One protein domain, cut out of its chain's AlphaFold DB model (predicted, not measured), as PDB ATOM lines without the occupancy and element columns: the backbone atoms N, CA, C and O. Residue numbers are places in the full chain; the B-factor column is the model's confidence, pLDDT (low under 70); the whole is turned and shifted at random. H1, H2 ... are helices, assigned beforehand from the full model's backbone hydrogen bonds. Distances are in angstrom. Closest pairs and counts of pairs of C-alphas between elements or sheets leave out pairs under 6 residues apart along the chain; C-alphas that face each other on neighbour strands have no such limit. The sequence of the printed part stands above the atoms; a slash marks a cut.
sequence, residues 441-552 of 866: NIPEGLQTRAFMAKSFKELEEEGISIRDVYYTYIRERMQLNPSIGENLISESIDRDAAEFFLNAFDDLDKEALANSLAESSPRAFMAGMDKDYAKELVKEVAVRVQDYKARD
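AT A GLANCE: This is residues 441 to 552 of the 866 residues of an uncharacterized protein of Anaerovibrio lipolyticus (UniProt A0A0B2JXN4). Four longer helices cross one another in a compact cluster: H5 lies between H3 and H7, while H6 packs on residues 466 to 467 of H3 and 533 to 539 of H7. Three short helices sit by H3, with H4 at its last residues. You are reading 112 residues with seven named helices, H1 to H7 along the chain, and no named strand: all helix. The radius of gyration of the C-alphas is 13.8 A; the spans are 37 by 33 by 26 A.

HOW THE PARTS SIT: Start at H1, residues 448 to 451, which only just touches the hub H3, residues 466 to 480, with 3 pairs of C-alphas within 8 A, the closest those of Thr 448 and Tyr 473, 6.6 A apart. H2, residues 456 to 461, is near H3. H4, residues 482 to 486, only just touches H3, with 3 pairs, and only at the corner: C-alphas 478 and 484, the closest, are 5.6 A apart. At H5, residues 491 to 504, find Ala 497, whose C-alpha is 6.9 A from that of Tyr 470, the closest pair with H3, at a steep tilt of 65 degrees. H6, residues 510 to 520, touches H3, closest at C-alphas 516 and 467, 5.9 A. H7, residues 533 to 552, touches H6, closest at C-alphas 534 and 514, 5.0 A, and H5, closest at C-alphas 541 and 499, 5.9 A, each at a steep tilt of 50 degrees. H3 and H7 are apart. Each O i to N i+4 pair is within hydrogen-bond range in H2, H3, H5, H6 and H7; H4 has 0 of 1, but 2 of 2 O i to N i+3 pairs, and H1 is too short for an i+4 pair.

IN THESE COORDINATES: Find C-alpha 466 at (280.133, 299.761, 224.948); from there H3 runs 21.4 A. H5 runs 20.2 A, H6 15.1 A and H7 28.4 A, to C-alpha 552 at (278.605, 276.642, 213.530).

THE WHOLE: The farthest C-alphas, 527 and 552, are 38.3 A apart. The printed part has no cut; the link from H6 to H7 is long. Residues 444 to 451 and 551 to 552 have pLDDT under 70.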
ATOM      1  N   ASN A 441     283.661 310.756 216.104       83.38
ATOM      2  CA  ASN A 441     284.936 310.510 215.450       83.38
ATOM      3  C   ASN A 441     285.458 309.170 215.944       83.38
ATOM      4  O   ASN A 441     285.687 309.009 217.140       83.38
ATOM      5  N   ILE A 442     285.626 308.227 215.021       78.88
ATOM      6  CA  ILE A 442     286.159 306.902 215.326       78.88
ATOM      7  C   ILE A 442     287.622 307.087 215.766       78.88
ATOM      8  O   ILE A 442     288.405 307.604 214.962       78.88
ATOM      9  N   PRO A 443     287.996 306.727 217.009       73.94
ATOM     10  CA  PRO A 443     289.376 306.819 217.471       73.94
ATOM     11  C   PRO A 443     290.332 306.020 216.578       73.94
ATOM     12  O   PRO A 443     289.984 304.947 216.075       73.94
ATOM     13  N   GLU A 444     291.550 306.525 216.396       63.09
ATOM     14  CA  GLU A 444     292.605 305.813 215.674       63.09
ATOM     15  C   GLU A 444     292.909 304.487 216.393       63.09
ATOM     16  O   GLU A 444     293.138 304.466 217.598       63.09
ATOM     17  N   GLY A 445     292.822 303.363 215.674       61.19
ATOM     18  CA  GLY A 445     292.939 302.015 216.250       61.19
ATOM     19  C   GLY A 445     291.614 301.346 216.650       61.19
ATOM     20  O   GLY A 445     291.591 300.128 216.810       61.19
ATOM     21  N   LEU A 446     290.494 302.078 216.712       68.88
ATOM     22  CA  LEU A 446     289.165 301.521 217.002       68.88
ATOM     23  C   LEU A 446     288.357 301.286 215.717       68.88
ATOM     24  O   LEU A 446     287.266 301.817 215.554       68.88
ATOM     25  N   GLN A 447     288.896 300.499 214.788       69.38
ATOM     26  CA  GLN A 447     288.142 300.010 213.625       69.38
ATOM     27  C   GLN A 447     287.605 298.608 213.915       69.38
ATOM     28  O   GLN A 447     288.259 297.838 214.623       69.38
ATOM     29  N   THR A 448     286.459 298.238 213.340       64.69
ATOM     30  CA  THR A 448     285.738 296.990 213.673       64.69
ATOM     31  C   THR A 448     286.598 295.729 213.578       64.69
ATOM     32  O   THR A 448     286.437 294.813 214.376       64.69
ATOM     33  N   ARG A 449     287.594 295.688 212.684       62.22
ATOM     34  CA  ARG A 449     288.553 294.568 212.603       62.22
ATOM     35  C   ARG A 449     289.617 294.556 213.704       62.22
ATOM     36  O   ARG A 449     290.082 293.482 214.062       62.22
ATOM     37  N   ALA A 450     290.025 295.718 214.206       65.38
ATOM     38  CA  ALA A 450     291.120 295.852 215.164       65.38
ATOM     39  C   ALA A 450     290.679 295.520 216.596       65.38
ATOM     40  O   ALA A 450     291.395 294.815 217.303       65.38
ATOM     41  N   PHE A 451     289.486 295.958 217.013       69.94
ATOM     42  CA  PHE A 451     288.988 295.649 218.358       69.94
ATOM     43  C   PHE A 451     288.351 294.257 218.471       69.94
ATOM     44  O   PHE A 451     288.275 293.724 219.569       69.94
ATOM     45  N   MET A 452     287.941 293.630 217.359       70.06
ATOM     46  CA  MET A 452     287.471 292.234 217.358       70.06
ATOM     47  C   MET A 452     288.555 291.219 217.751       70.06
ATOM     48  O   MET A 452     288.238 290.074 218.049       70.06
ATOM     49  N   ALA A 453     289.829 291.617 217.733       76.44
ATOM     50  CA  ALA A 453     290.934 290.778 218.186       76.44
ATOM     51  C   ALA A 453     291.102 290.767 219.719       76.44
ATOM     52  O   ALA A 453     291.942 290.020 220.217       76.44
ATOM     53  N   LYS A 454     290.342 291.598 220.444       81.62
ATOM     54  CA  LYS A 454     290.428 291.781 221.896       81.62
ATOM     55  C   LYS A 454     289.138 291.334 222.579       81.62
ATOM     56  O   LYS A 454     288.059 291.387 221.986       81.62
ATOM     57  N   SER A 455     289.245 290.926 223.839       87.94
ATOM     58  CA  SER A 455     288.086 290.729 224.709       87.94
ATOM     59  C   SER A 455     287.465 292.082 225.073       87.94
ATOM     60  O   SER A 455     288.127 293.123 225.013       87.94
ATOM     61  N   PHE A 456     286.191 292.099 225.472       89.12
ATOM     62  CA  PHE A 456     285.563 293.366 225.842       89.12
ATOM     63  C   PHE A 456     286.205 293.986 227.092       89.12
ATOM     64  O   PHE A 456     286.384 295.200 227.148       89.12
ATOM     65  N   LYS A 457     286.637 293.167 228.058       89.31
ATOM     66  CA  LYS A 457     287.387 293.643 229.234       89.31
ATOM     67  C   LYS A 457     288.692 294.350 228.873       89.31
ATOM     68  O   LYS A 457     289.016 295.356 229.490       89.31
ATOM     69  N   GLU A 458     289.422 293.856 227.873       88.19
ATOM     70  CA  GLU A 458     290.651 294.509 227.401       88.19
ATOM     71  C   GLU A 458     290.346 295.891 226.798       88.19
ATOM     72  O   GLU A 458     291.092 296.844 227.007       88.19
ATOM     73  N   LEU A 459     289.212 296.031 226.101       87.50
ATOM     74  CA  LEU A 459     288.749 297.329 225.600       87.50
ATOM     75  C   LEU A 459     288.354 298.275 226.744       87.50
ATOM     76  O   LEU A 459     288.689 299.461 226.697       87.50
ATOM     77  N   GLU A 460     287.696 297.769 227.788       87.69
ATOM     78  CA  GLU A 460     287.368 298.569 228.977       87.69
ATOM     79  C   GLU A 460     288.626 299.079 229.695       87.69
ATOM     80  O   GLU A 460     288.655 300.235 230.128       87.69
ATOM     81  N   GLU A 461     289.683 298.265 229.785       88.75
ATOM     82  CA  GLU A 461     290.984 298.661 230.349       88.75
ATOM     83  C   GLU A 461     291.671 299.766 229.528       88.75
ATOM     84  O   GLU A 461     292.355 300.626 230.087       88.75
ATOM     85  N   GLU A 462     291.427 299.804 228.216       86.38
ATOM     86  CA  GLU A 462     291.877 300.863 227.301       86.38
ATOM     87  C   GLU A 462     290.973 302.111 227.321       86.38
ATOM     88  O   GLU A 462     291.216 303.079 226.598       86.38
ATOM     89  N   GLY A 463     289.938 302.120 228.166       87.44
ATOM     90  CA  GLY A 463     289.001 303.233 228.304       87.44
ATOM     91  C   GLY A 463     287.940 303.301 227.202       87.44
ATOM     92  O   GLY A 463     287.293 304.339 227.051       87.44
ATOM     93  N   ILE A 464     287.747 302.223 226.440       88.19
ATOM     94  CA  ILE A 464     286.740 302.125 225.379       88.19
ATOM     95  C   ILE A 464     285.443 301.561 225.970       88.19
ATOM     96  O   ILE A 464     285.416 300.460 226.513       88.19
ATOM     97  N   SER A 465     284.339 302.304 225.847       90.69
ATOM     98  CA  SER A 465     283.035 301.883 226.379       90.69
ATOM     99  C   SER A 465     282.168 301.141 225.351       90.69
ATOM    100  O   SER A 465     282.365 301.261 224.140       90.69
ATOM    101  N   ILE A 466     281.119 300.443 225.820       91.69
ATOM    102  CA  ILE A 466     280.133 299.761 224.948       91.69
ATOM    103  C   ILE A 466     279.510 300.760 223.964       91.69
ATOM    104  O   ILE A 466     279.309 300.447 222.791       91.69
ATOM    105  N   ARG A 467     279.240 301.989 224.422       92.31
ATOM    106  CA  ARG A 467     278.714 303.066 223.577       92.31
ATOM    107  C   ARG A 467     279.675 303.416 222.446       92.31
ATOM    108  O   ARG A 467     279.218 303.615 221.324       92.31
ATOM    109  N   ASP A 468     280.970 303.504 222.729       90.12
ATOM    110  CA  ASP A 468     281.965 303.880 221.721       90.12
ATOM    111  C   ASP A 468     282.056 302.795 220.642       90.12
ATOM    112  O   ASP A 468     282.017 303.103 219.452       90.12
ATOM    113  N   VAL A 469     282.030 301.519 221.043       89.25
ATOM    114  CA  VAL A 469     281.953 300.382 220.110       89.25
ATOM    115  C   VAL A 469     280.647 300.405 219.302       89.25
ATOM    116  O   VAL A 469     280.668 300.172 218.093       89.25
ATOM    117  N   TYR A 470     279.513 300.749 219.925       91.56
ATOM    118  CA  TYR A 470     278.215 300.846 219.246       91.56
ATOM    119  C   TYR A 470     278.228 301.965 218.199       91.56
ATOM    120  O   TYR A 470     277.850 301.742 217.049       91.56
ATOM    121  N   TYR A 471     278.721 303.153 218.551       92.31
ATOM    122  CA  TYR A 471     278.836 304.270 217.614       92.31
ATOM    123  C   TYR A 471     279.807 303.970 216.475       92.31
ATOM    124  O   TYR A 471     279.468 304.260 215.325       92.31
ATOM    125  N   THR A 472     280.952 303.340 216.752       89.44
ATOM    126  CA  THR A 472     281.877 302.866 215.712       89.44
ATOM    127  C   THR A 472     281.185 301.901 214.752       89.44
ATOM    128  O   THR A 472     281.192 302.145 213.544       89.44
ATOM    129  N   TYR A 473     280.515 300.867 215.271       89.00
ATOM    130  CA  TYR A 473     279.815 299.871 214.454       89.00
ATOM    131  C   TYR A 473     278.776 300.520 213.528       89.00
ATOM    132  O   TYR A 473     278.775 300.291 212.314       89.00
ATOM    133  N   ILE A 474     277.923 301.395 214.071       89.75
ATOM    134  CA  ILE A 474     276.909 302.100 213.275       89.75
ATOM    135  C   ILE A 474     277.558 303.027 212.239       89.75
ATOM    136  O   ILE A 474     277.108 303.076 211.091       89.75
ATOM    137  N   ARG A 475     278.632 303.740 212.596       88.44
ATOM    138  CA  ARG A 475     279.330 304.669 211.694       88.44
ATOM    139  C   ARG A 475     279.988 303.965 210.519       88.44
ATOM    140  O   ARG A 475     279.846 304.434 209.390       88.44
ATOM    141  N   GLU A 476     280.638 302.833 210.747       85.69
ATOM    142  CA  GLU A 476     281.207 302.030 209.663       85.69
ATOM    143  C   GLU A 476     280.112 301.442 208.760       85.69
ATOM    144  O   GLU A 476     280.213 301.498 207.532       85.69
ATOM    145  N   ARG A 477     278.996 300.971 209.334       82.69
ATOM    146  CA  ARG A 477     277.836 300.516 208.546       82.69
ATOM    147  C   ARG A 477     277.246 301.639 207.693       82.69
ATOM    148  O   ARG A 477     276.878 301.391 206.547       82.69
ATOM    149  N   MET A 478     277.208 302.869 208.205       82.62
ATOM    150  CA  MET A 478     276.789 304.047 207.438       82.62
ATOM    151  C   MET A 478     277.753 304.397 206.296       82.62
ATOM    152  O   MET A 478     277.298 304.890 205.266       82.62
ATOM    153  N   GLN A 479     279.061 304.150 206.441       80.31
ATOM    154  CA  GLN A 479     280.020 304.333 205.342       80.31
ATOM    155  C   GLN A 479     279.768 303.331 204.207       80.31
ATOM    156  O   GLN A 479     279.826 303.702 203.036       80.31
ATOM    157  N   LEU A 480     279.437 302.082 204.550       72.25
ATOM    158  CA  LEU A 480     279.129 301.026 203.579       72.25
ATOM    159  C   LEU A 480     277.743 301.193 202.945       72.25
ATOM    160  O   LEU A 480     277.563 300.933 201.756       72.25
ATOM    161  N   ASN A 481     276.757 301.622 203.733       73.12
ATOM    162  CA  ASN A 481     275.395 301.860 203.281       73.12
ATOM    163  C   ASN A 481     274.850 303.183 203.853       73.12
ATOM    164  O   ASN A 481     274.220 303.191 204.918       73.12
ATOM    165  N   PRO A 482     275.017 304.302 203.123       77.12
ATOM    166  CA  PRO A 482     274.582 305.622 203.578       77.12
ATOM    167  C   PRO A 482     273.090 305.730 203.924       77.12
ATOM    168  O   PRO A 482     272.728 306.563 204.754       77.12
ATOM    169  N   SER A 483     272.231 304.872 203.354       72.00
ATOM    170  CA  SER A 483     270.784 304.867 203.637       72.00
ATOM    171  C   SER A 483     270.448 304.524 205.094       72.00
ATOM    172  O   SER A 483     269.421 304.961 205.609       72.00
ATOM    173  N   ILE A 484     271.343 303.821 205.803       72.00
ATOM    174  CA  ILE A 484     271.200 303.542 207.240       72.00
ATOM    175  C   ILE A 484     271.150 304.848 208.042       72.00
ATOM    176  O   ILE A 484     270.356 304.977 208.974       72.00
ATOM    177  N   GLY A 485     271.936 305.849 207.632       75.94
ATOM    178  CA  GLY A 485     271.969 307.161 208.276       75.94
ATOM    179  C   GLY A 485     270.651 307.932 208.197       75.94
ATOM    180  O   GLY A 485     270.427 308.842 208.997       75.94
ATOM    181  N   GLU A 486     269.765 307.572 207.266       75.56
ATOM    182  CA  GLU A 486     268.457 308.210 207.104       75.56
ATOM    183  C   GLU A 486     267.394 307.617 208.045       75.56
ATOM    184  O   GLU A 486     266.400 308.287 208.335       75.56
ATOM    185  N   ASN A 487     267.604 306.397 208.567       82.12
ATOM    186  CA  ASN A 487     266.617 305.678 209.375       82.12
ATOM    187  C   ASN A 487     267.227 304.900 210.559       82.12
ATOM    188  O   ASN A 487     266.976 303.706 210.745       82.12
ATOM    189  N   LEU A 488     267.978 305.599 211.413       88.12
ATOM    190  CA  LEU A 488     268.597 305.032 212.622       88.12
ATOM    191  C   LEU A 488     267.595 304.589 213.703       88.12
ATOM    192  O   LEU A 488     267.989 304.001 214.702       88.12
ATOM    193  N   ILE A 489     266.299 304.860 213.527       89.56
ATOM    194  CA  ILE A 489     265.246 304.373 214.430       89.56
ATOM    195  C   ILE A 489     264.710 302.997 214.036       89.56
ATOM    196  O   ILE A 489     263.785 302.518 214.686       89.56
ATOM    197  N   SER A 490     265.202 302.379 212.958       86.50
ATOM    198  CA  SER A 490     264.745 301.049 212.543       86.50
ATOM    199  C   SER A 490     265.135 299.982 213.568       86.50
ATOM    200  O   SER A 490     266.259 299.964 214.056       86.50
ATOM    201  N   GLU A 491     264.217 299.056 213.857       80.88
ATOM    202  CA  GLU A 491     264.440 297.933 214.785       80.88
ATOM    203  C   GLU A 491     265.639 297.065 214.393       80.88
ATOM    204  O   GLU A 491     266.361 296.572 215.255       80.88
ATOM    205  N   SER A 492     265.869 296.915 213.087       84.31
ATOM    206  CA  SER A 492     266.987 296.140 212.551       84.31
ATOM    207  C   SER A 492     268.347 296.687 212.981       84.31
ATOM    208  O   SER A 492     269.279 295.916 213.116       84.31
ATOM    209  N   ILE A 493     268.474 297.995 213.222       88.81
ATOM    210  CA  ILE A 493     269.767 298.616 213.530       88.81
ATOM    211  C   ILE A 493     270.294 298.142 214.882       88.81
ATOM    212  O   ILE A 493     271.424 297.668 214.972       88.81
ATOM    213  N   ASP A 494     269.461 298.223 215.917       91.56
ATOM    214  CA  ASP A 494     269.853 297.789 217.256       91.56
ATOM    215  C   ASP A 494     269.942 296.266 217.355       91.56
ATOM    216  O   ASP A 494     270.794 295.758 218.079       91.56
ATOM    217  N   ARG A 495     269.100 295.532 216.610       90.75
ATOM    218  CA  ARG A 495     269.186 294.067 216.525       90.75
ATOM    219  C   ARG A 495     270.518 293.631 215.915       90.75
ATOM    220  O   ARG A 495     271.217 292.838 216.534       90.75
ATOM    221  N   ASP A 496     270.880 294.184 214.758       88.69
ATOM    222  CA  ASP A 496     272.140 293.884 214.069       88.69
ATOM    223  C   ASP A 496     273.345 294.255 214.946       88.69
ATOM    224  O   ASP A 496     274.340 293.535 214.975       88.69
ATOM    225  N   ALA A 497     273.268 295.380 215.667       90.12
ATOM    226  CA  ALA A 497     274.307 295.770 216.612       90.12
ATOM    227  C   ALA A 497     274.405 294.766 217.768       90.12
ATOM    228  O   ALA A 497     275.479 294.236 218.020       90.12
ATOM    229  N   ALA A 498     273.304 294.437 218.442       92.38
ATOM    230  CA  ALA A 498     273.320 293.462 219.532       92.38
ATOM    231  C   ALA A 498     273.827 292.078 219.075       92.38
ATOM    232  O   ALA A 498     274.584 291.440 219.808       92.38
ATOM    233  N   GLU A 499     273.455 291.631 217.867       89.38
ATOM    234  CA  GLU A 499     273.945 290.379 217.267       89.38
ATOM    235  C   GLU A 499     275.457 290.441 217.047       89.38
ATOM    236  O   GLU A 499     276.167 289.492 217.379       89.38
ATOM    237  N   PHE A 500     275.965 291.574 216.553       88.50
ATOM    238  CA  PHE A 500     277.396 291.811 216.412       88.50
ATOM    239  C   PHE A 500     278.128 291.724 217.760       88.50
ATOM    240  O   PHE A 500     279.076 290.952 217.885       88.50
ATOM    241  N   PHE A 501     277.665 292.449 218.782       89.38
ATOM    242  CA  PHE A 501     278.301 292.472 220.105       89.38
ATOM    243  C   PHE A 501     278.369 291.084 220.751       89.38
ATOM    244  O   PHE A 501     279.425 290.677 221.225       89.38
ATOM    245  N   LEU A 502     277.259 290.344 220.750       89.56
ATOM    246  CA  LEU A 502     277.178 289.032 221.402       89.56
ATOM    247  C   LEU A 502     277.902 287.922 220.625       89.56
ATOM    248  O   LEU A 502     278.241 286.879 221.193       89.56
ATOM    249  N   ASN A 503     278.143 288.129 219.329       84.81
ATOM    250  CA  ASN A 503     279.012 287.258 218.547       84.81
ATOM    251  C   ASN A 503     280.490 287.569 218.781       84.81
ATOM    252  O   ASN A 503     281.259 286.631 218.973       84.81
ATOM    253  N   ALA A 504     280.861 288.853 218.776       83.81
ATOM    254  CA  ALA A 504     282.245 289.307 218.857       83.81
ATOM    255  C   ALA A 504     282.854 289.182 220.263       83.81
ATOM    256  O   ALA A 504     284.047 288.919 220.373       83.81
ATOM    257  N   PHE A 505     282.056 289.344 221.324       88.12
ATOM    258  CA  PHE A 505     282.558 289.409 222.697       88.12
ATOM    259  C   PHE A 505     281.858 288.405 223.615       88.12
ATOM    260  O   PHE A 505     280.745 288.639 224.091       88.12
ATOM    261  N   ASP A 506     282.528 287.288 223.902       83.94
ATOM    262  CA  ASP A 506     282.003 286.254 224.805       83.94
ATOM    263  C   ASP A 506     281.969 286.702 226.281       83.94
ATOM    264  O   ASP A 506     281.183 286.177 227.071       83.94
ATOM    265  N   ASP A 507     282.812 287.667 226.663       88.75
ATOM    266  CA  ASP A 507     282.963 288.189 228.026       88.75
ATOM    267  C   ASP A 507     282.094 289.422 228.335       88.75
ATOM    268  O   ASP A 507     282.136 289.929 229.459       88.75
ATOM    269  N   LEU A 508     281.294 289.888 227.371       89.94
ATOM    270  CA  LEU A 508     280.441 291.066 227.510       89.94
ATOM    271  C   LEU A 508     279.232 290.803 228.421       89.94
ATOM    272  O   LEU A 508     278.446 289.874 228.208       89.94
ATOM    273  N   ASP A 509     279.019 291.689 229.397       90.94
ATOM    274  CA  ASP A 509     277.815 291.665 230.224       90.94
ATOM    275  C   ASP A 509     276.583 292.109 229.416       90.94
ATOM    276  O   ASP A 509     276.479 293.239 228.928       90.94
ATOM    277  N   LYS A 510     275.610 291.201 229.305       92.88
ATOM    278  CA  LYS A 510     274.341 291.420 228.600       92.88
ATOM    279  C   LYS A 510     273.527 292.556 229.220       92.88
ATOM    280  O   LYS A 510     272.839 293.268 228.490       92.88
ATOM    281  N   GLU A 511     273.587 292.730 230.541       93.06
ATOM    282  CA  GLU A 511     272.876 293.817 231.219       93.06
ATOM    283  C   GLU A 511     273.543 295.167 230.931       93.06
ATOM    284  O   GLU A 511     272.855 296.134 230.595       93.06
ATOM    285  N   ALA A 512     274.877 295.216 230.944       92.62
ATOM    286  CA  ALA A 512     275.636 296.395 230.530       92.62
ATOM    287  C   ALA A 512     275.365 296.775 229.062       92.62
ATOM    288  O   ALA A 512     275.135 297.951 228.765       92.62
ATOM    289  N   LEU A 513     275.298 295.792 228.153       94.50
ATOM    290  CA  LEU A 513     274.931 296.020 226.751       94.50
ATOM    291  C   LEU A 513     273.521 296.607 226.622       94.50
ATOM    292  O   LEU A 513     273.328 297.598 225.914       94.50
ATOM    293  N   ALA A 514     272.542 296.034 227.326       94.31
ATOM    294  CA  ALA A 514     271.169 296.531 227.307       94.31
ATOM    295  C   ALA A 514     271.072 297.975 227.826       94.31
ATOM    296  O   ALA A 514     270.392 298.800 227.212       94.31
ATOM    297  N   ASN A 515     271.785 298.306 228.907       92.88
ATOM    298  CA  ASN A 515     271.831 299.667 229.446       92.88
ATOM    299  C   ASN A 515     272.484 300.644 228.456       92.88
ATOM    300  O   ASN A 515     271.933 301.709 228.184       92.88
ATOM    301  N   SER A 516     273.601 300.253 227.837       93.25
ATOM    302  CA  SER A 516     274.273 301.082 226.834       93.25
ATOM    303  C   SER A 516     273.384 301.348 225.615       93.25
ATOM    304  O   SER A 516     273.312 302.482 225.140       93.25
ATOM    305  N   LEU A 517     272.666 300.333 225.118       92.94
ATOM    306  CA  LEU A 517     271.703 300.505 224.025       92.94
ATOM    307  C   LEU A 517     270.544 301.422 224.432       92.94
ATOM    308  O   LEU A 517     270.163 302.290 223.648       92.94
ATOM    309  N   ALA A 518     270.029 301.294 225.658       91.31
ATOM    310  CA  ALA A 518     268.980 302.173 226.172       91.31
ATOM    311  C   ALA A 518     269.411 303.652 226.219       91.31
ATOM    312  O   ALA A 518     268.589 304.541 226.002       91.31
ATOM    313  N   GLU A 519     270.697 303.924 226.459       90.00
ATOM    314  CA  GLU A 519     271.248 305.282 226.547       90.00
ATOM    315  C   GLU A 519     271.738 305.854 225.210       90.00
ATOM    316  O   GLU A 519     271.854 307.078 225.071       90.00
ATOM    317  N   SER A 520     272.013 304.993 224.228       91.19
ATOM    318  CA  SER A 520     272.741 305.366 223.005       91.19
ATOM    319  C   SER A 520     271.923 305.207 221.723       91.19
ATOM    320  O   SER A 520     272.196 305.906 220.746       91.19
ATOM    321  N   SER A 521     270.916 304.327 221.705       92.88
ATOM    322  CA  SER A 521     270.090 304.084 220.520       92.88
ATOM    323  C   SER A 521     269.075 305.210 220.291       92.88
ATOM    324  O   SER A 521     268.261 305.498 221.172       92.88
ATOM    325  N   PRO A 522     268.995 305.787 219.076       93.56
ATOM    326  CA  PRO A 522     267.914 306.697 218.712       93.56
ATOM    327  C   PRO A 522     266.515 306.083 218.837       93.56
ATOM    328  O   PRO A 522     265.558 306.826 219.075       93.56
ATOM    329  N   ARG A 523     266.378 304.763 218.649       93.19
ATOM    330  CA  ARG A 523     265.101 304.046 218.753       93.19
ATOM    331  C   ARG A 523     264.657 303.901 220.203       93.19
ATOM    332  O   ARG A 523     263.472 304.080 220.467       93.19
ATOM    333  N   ALA A 524     265.582 303.652 221.131       90.69
ATOM    334  CA  ALA A 524     265.269 303.511 222.556       90.69
ATOM    335  C   ALA A 524     264.620 304.773 223.160       90.69
ATOM    336  O   ALA A 524     263.802 304.673 224.069       90.69
ATOM    337  N   PHE A 525     264.919 305.956 222.608       89.12
ATOM    338  CA  PHE A 525     264.303 307.224 223.016       89.12
ATOM    339  C   PHE A 525     262.963 307.537 222.339       89.12
ATOM    340  O   PHE A 525     262.398 308.592 222.617       89.12
ATOM    341  N   MET A 526     262.454 306.700 221.431       91.94
ATOM    342  CA  MET A 526     261.170 306.956 220.769       91.94
ATOM    343  C   MET A 526     260.005 306.766 221.749       91.94
ATOM    344  O   MET A 526     259.982 305.812 222.524       91.94
ATOM    345  N   ALA A 527     259.005 307.651 221.697       88.56
ATOM    346  CA  ALA A 527     257.800 307.471 222.506       88.56
ATOM    347  C   ALA A 527     257.039 306.204 222.072       88.56
ATOM    348  O   ALA A 527     257.182 305.755 220.938       88.56
ATOM    349  N   GLY A 528     256.258 305.604 222.971       84.00
ATOM    350  CA  GLY A 528     255.529 304.362 222.679       84.00
ATOM    351  C   GLY A 528     256.396 303.096 222.595       84.00
ATOM    352  O   GLY A 528     255.872 302.031 222.272       84.00
ATOM    353  N   MET A 529     257.699 303.192 222.883       87.25
ATOM    354  CA  MET A 529     258.576 302.038 223.103       87.25
ATOM    355  C   MET A 529     258.444 301.519 224.540       87.25
ATOM    356  O   MET A 529     258.224 302.297 225.472       87.25
ATOM    357  N   ASP A 530     258.601 300.206 224.719       85.81
ATOM    358  CA  ASP A 530     258.671 299.600 226.050       85.81
ATOM    359  C   ASP A 530     259.914 300.112 226.800       85.81
ATOM    360  O   ASP A 530     260.986 300.267 226.210       85.81
ATOM    361  N   LYS A 531     259.786 300.361 228.107       81.25
ATOM    362  CA  LYS A 531     260.909 300.799 228.952       81.25
ATOM    363  C   LYS A 531     262.026 299.760 229.009       81.25
ATOM    364  O   LYS A 531     263.183 300.136 229.164       81.25
ATOM    365  N   ASP A 532     261.681 298.485 228.864       88.88
ATOM    366  CA  ASP A 532     262.628 297.374 228.842       88.88
ATOM    367  C   ASP A 532     262.975 296.926 227.405       88.88
ATOM    368  O   ASP A 532     263.563 295.862 227.219       88.88
ATOM    369  N   TYR A 533     262.686 297.750 226.382       92.06
ATOM    370  CA  TYR A 533     262.967 297.461 224.965       92.06
ATOM    371  C   TYR A 533     264.370 296.883 224.730       92.06
ATOM    372  O   TYR A 533     264.510 295.819 224.128       92.06
ATOM    373  N   ALA A 534     265.410 297.564 225.221       92.81
ATOM    374  CA  ALA A 534     266.790 297.141 225.002       92.81
ATOM    375  C   ALA A 534     267.109 295.807 225.700       92.81
ATOM    376  O   ALA A 534     267.851 294.991 225.158       92.81
ATOM    377  N   LYS A 535     266.515 295.552 226.874       93.81
ATOM    378  CA  LYS A 535     266.711 294.298 227.616       93.81
ATOM    379  C   LYS A 535     266.071 293.119 226.898       93.81
ATOM    380  O   LYS A 535     266.722 292.089 226.726       93.81
ATOM    381  N   GLU A 536     264.825 293.269 226.454       93.50
ATOM    382  CA  GLU A 536     264.134 292.207 225.717       93.50
ATOM    383  C   GLU A 536     264.794 291.946 224.355       93.50
ATOM    384  O   GLU A 536     264.962 290.786 223.980       93.50
ATOM    385  N   LEU A 537     265.276 292.989 223.668       94.06
ATOM    386  CA  LEU A 537     266.045 292.846 222.429       94.06
ATOM    387  C   LEU A 537     267.320 292.015 222.639       94.06
ATOM    388  O   LEU A 537     267.538 291.033 221.931       94.06
ATOM    389  N   VAL A 538     268.159 292.389 223.612       94.81
ATOM    390  CA  VAL A 538     269.421 291.680 223.895       94.81
ATOM    391  C   VAL A 538     269.153 290.229 224.296       94.81
ATOM    392  O   VAL A 538     269.895 289.329 223.906       94.81
ATOM    393  N   LYS A 539     268.066 289.974 225.029       93.38
ATOM    394  CA  LYS A 539     267.639 288.623 225.400       93.38
ATOM    395  C   LYS A 539     267.206 287.793 224.187       93.38
ATOM    396  O   LYS A 539     267.651 286.653 224.075       93.38
ATOM    397  N   GLU A 540     266.382 288.342 223.288       92.25
ATOM    398  CA  GLU A 540     265.974 287.677 222.035       92.25
ATOM    399  C   GLU A 540     267.207 287.319 221.193       92.25
ATOM    400  O   GLU A 540     267.372 286.179 220.751       92.25
ATOM    401  N   VAL A 541     268.107 288.287 221.028       91.56
ATOM    402  CA  VAL A 541     269.332 288.131 220.245       91.56
ATOM    403  C   VAL A 541     270.272 287.098 220.861       91.56
ATOM    404  O   VAL A 541     270.815 286.268 220.138       91.56
ATOM    405  N   ALA A 542     270.449 287.097 222.184       89.25
ATOM    406  CA  ALA A 542     271.331 286.146 222.852       89.25
ATOM    407  C   ALA A 542     270.908 284.688 222.624       89.25
ATOM    408  O   ALA A 542     271.775 283.832 222.454       89.25
ATOM    409  N   VAL A 543     269.600 284.411 222.590       87.88
ATOM    410  CA  VAL A 543     269.082 283.075 222.250       87.88
ATOM    411  C   VAL A 543     269.441 282.723 220.807       87.88
ATOM    412  O   VAL A 543     270.007 281.661 220.558       87.88
ATOM    413  N   ARG A 544     269.200 283.638 219.858       84.44
ATOM    414  CA  ARG A 544     269.512 283.411 218.438       84.44
ATOM    415  C   ARG A 544     271.008 283.195 218.187       84.44
ATOM    416  O   ARG A 544     271.372 282.309 217.421       84.44
ATOM    417  N   VAL A 545     271.870 283.984 218.829       83.69
ATOM    418  CA  VAL A 545     273.333 283.847 218.736       83.69
ATOM    419  C   VAL A 545     273.795 282.505 219.297       83.69
ATOM    420  O   VAL A 545     274.658 281.861 218.709       83.69
ATOM    421  N   GLN A 546     273.201 282.043 220.400       81.25
ATOM    422  CA  GLN A 546     273.519 280.735 220.966       81.25
ATOM    423  C   GLN A 546     273.130 279.591 220.016       81.25
ATOM    424  O   GLN A 546     273.926 278.671 219.822       81.25
ATOM    425  N   ASP A 547     271.962 279.679 219.375       77.38
ATOM    426  CA  ASP A 547     271.531 278.713 218.356       77.38
ATOM    427  C   ASP A 547     272.462 278.721 217.132       77.38
ATOM    428  O   ASP A 547     272.781 277.662 216.588       77.38
ATOM    429  N   TYR A 548     272.923 279.901 216.705       73.88
ATOM    430  CA  TYR A 548     273.885 280.048 215.610       73.88
ATOM    431  C   TYR A 548     275.254 279.450 215.968       73.88
ATOM    432  O   TYR A 548     275.758 278.611 215.228       73.88
ATOM    433  N   LYS A 549     275.820 279.798 217.135       73.62
ATOM    434  CA  LYS A 549     277.104 279.255 217.618       73.62
ATOM    435  C   LYS A 549     277.057 277.731 217.792       73.62
ATOM    436  O   LYS A 549     278.051 277.062 217.530       73.62
ATOM    437  N   ALA A 550     275.913 277.175 218.202       72.88
ATOM    438  CA  ALA A 550     275.722 275.725 218.261       72.88
ATOM    439  C   ALA A 550     275.795 275.084 216.864       72.88
ATOM    440  O   ALA A 550     276.527 274.118 216.686       72.88
ATOM    441  N   ARG A 551     275.124 275.667 215.861       67.88
ATOM    442  CA  ARG A 551     275.170 275.178 214.471       67.88
ATOM    443  C   ARG A 551     276.546 275.321 213.824       67.88
ATOM    444  O   ARG A 551     276.974 274.399 213.142       67.88
ATOM    445  N   ASP A 552     277.241 276.439 214.043       65.62
ATOM    446  CA  ASP A 552     278.605 276.642 213.530       65.62
ATOM    447  C   ASP A 552     279.578 275.631 214.140       65.62
ATOM    448  O   ASP A 552     280.446 275.103 213.444       65.62
TER     449      ASP A 552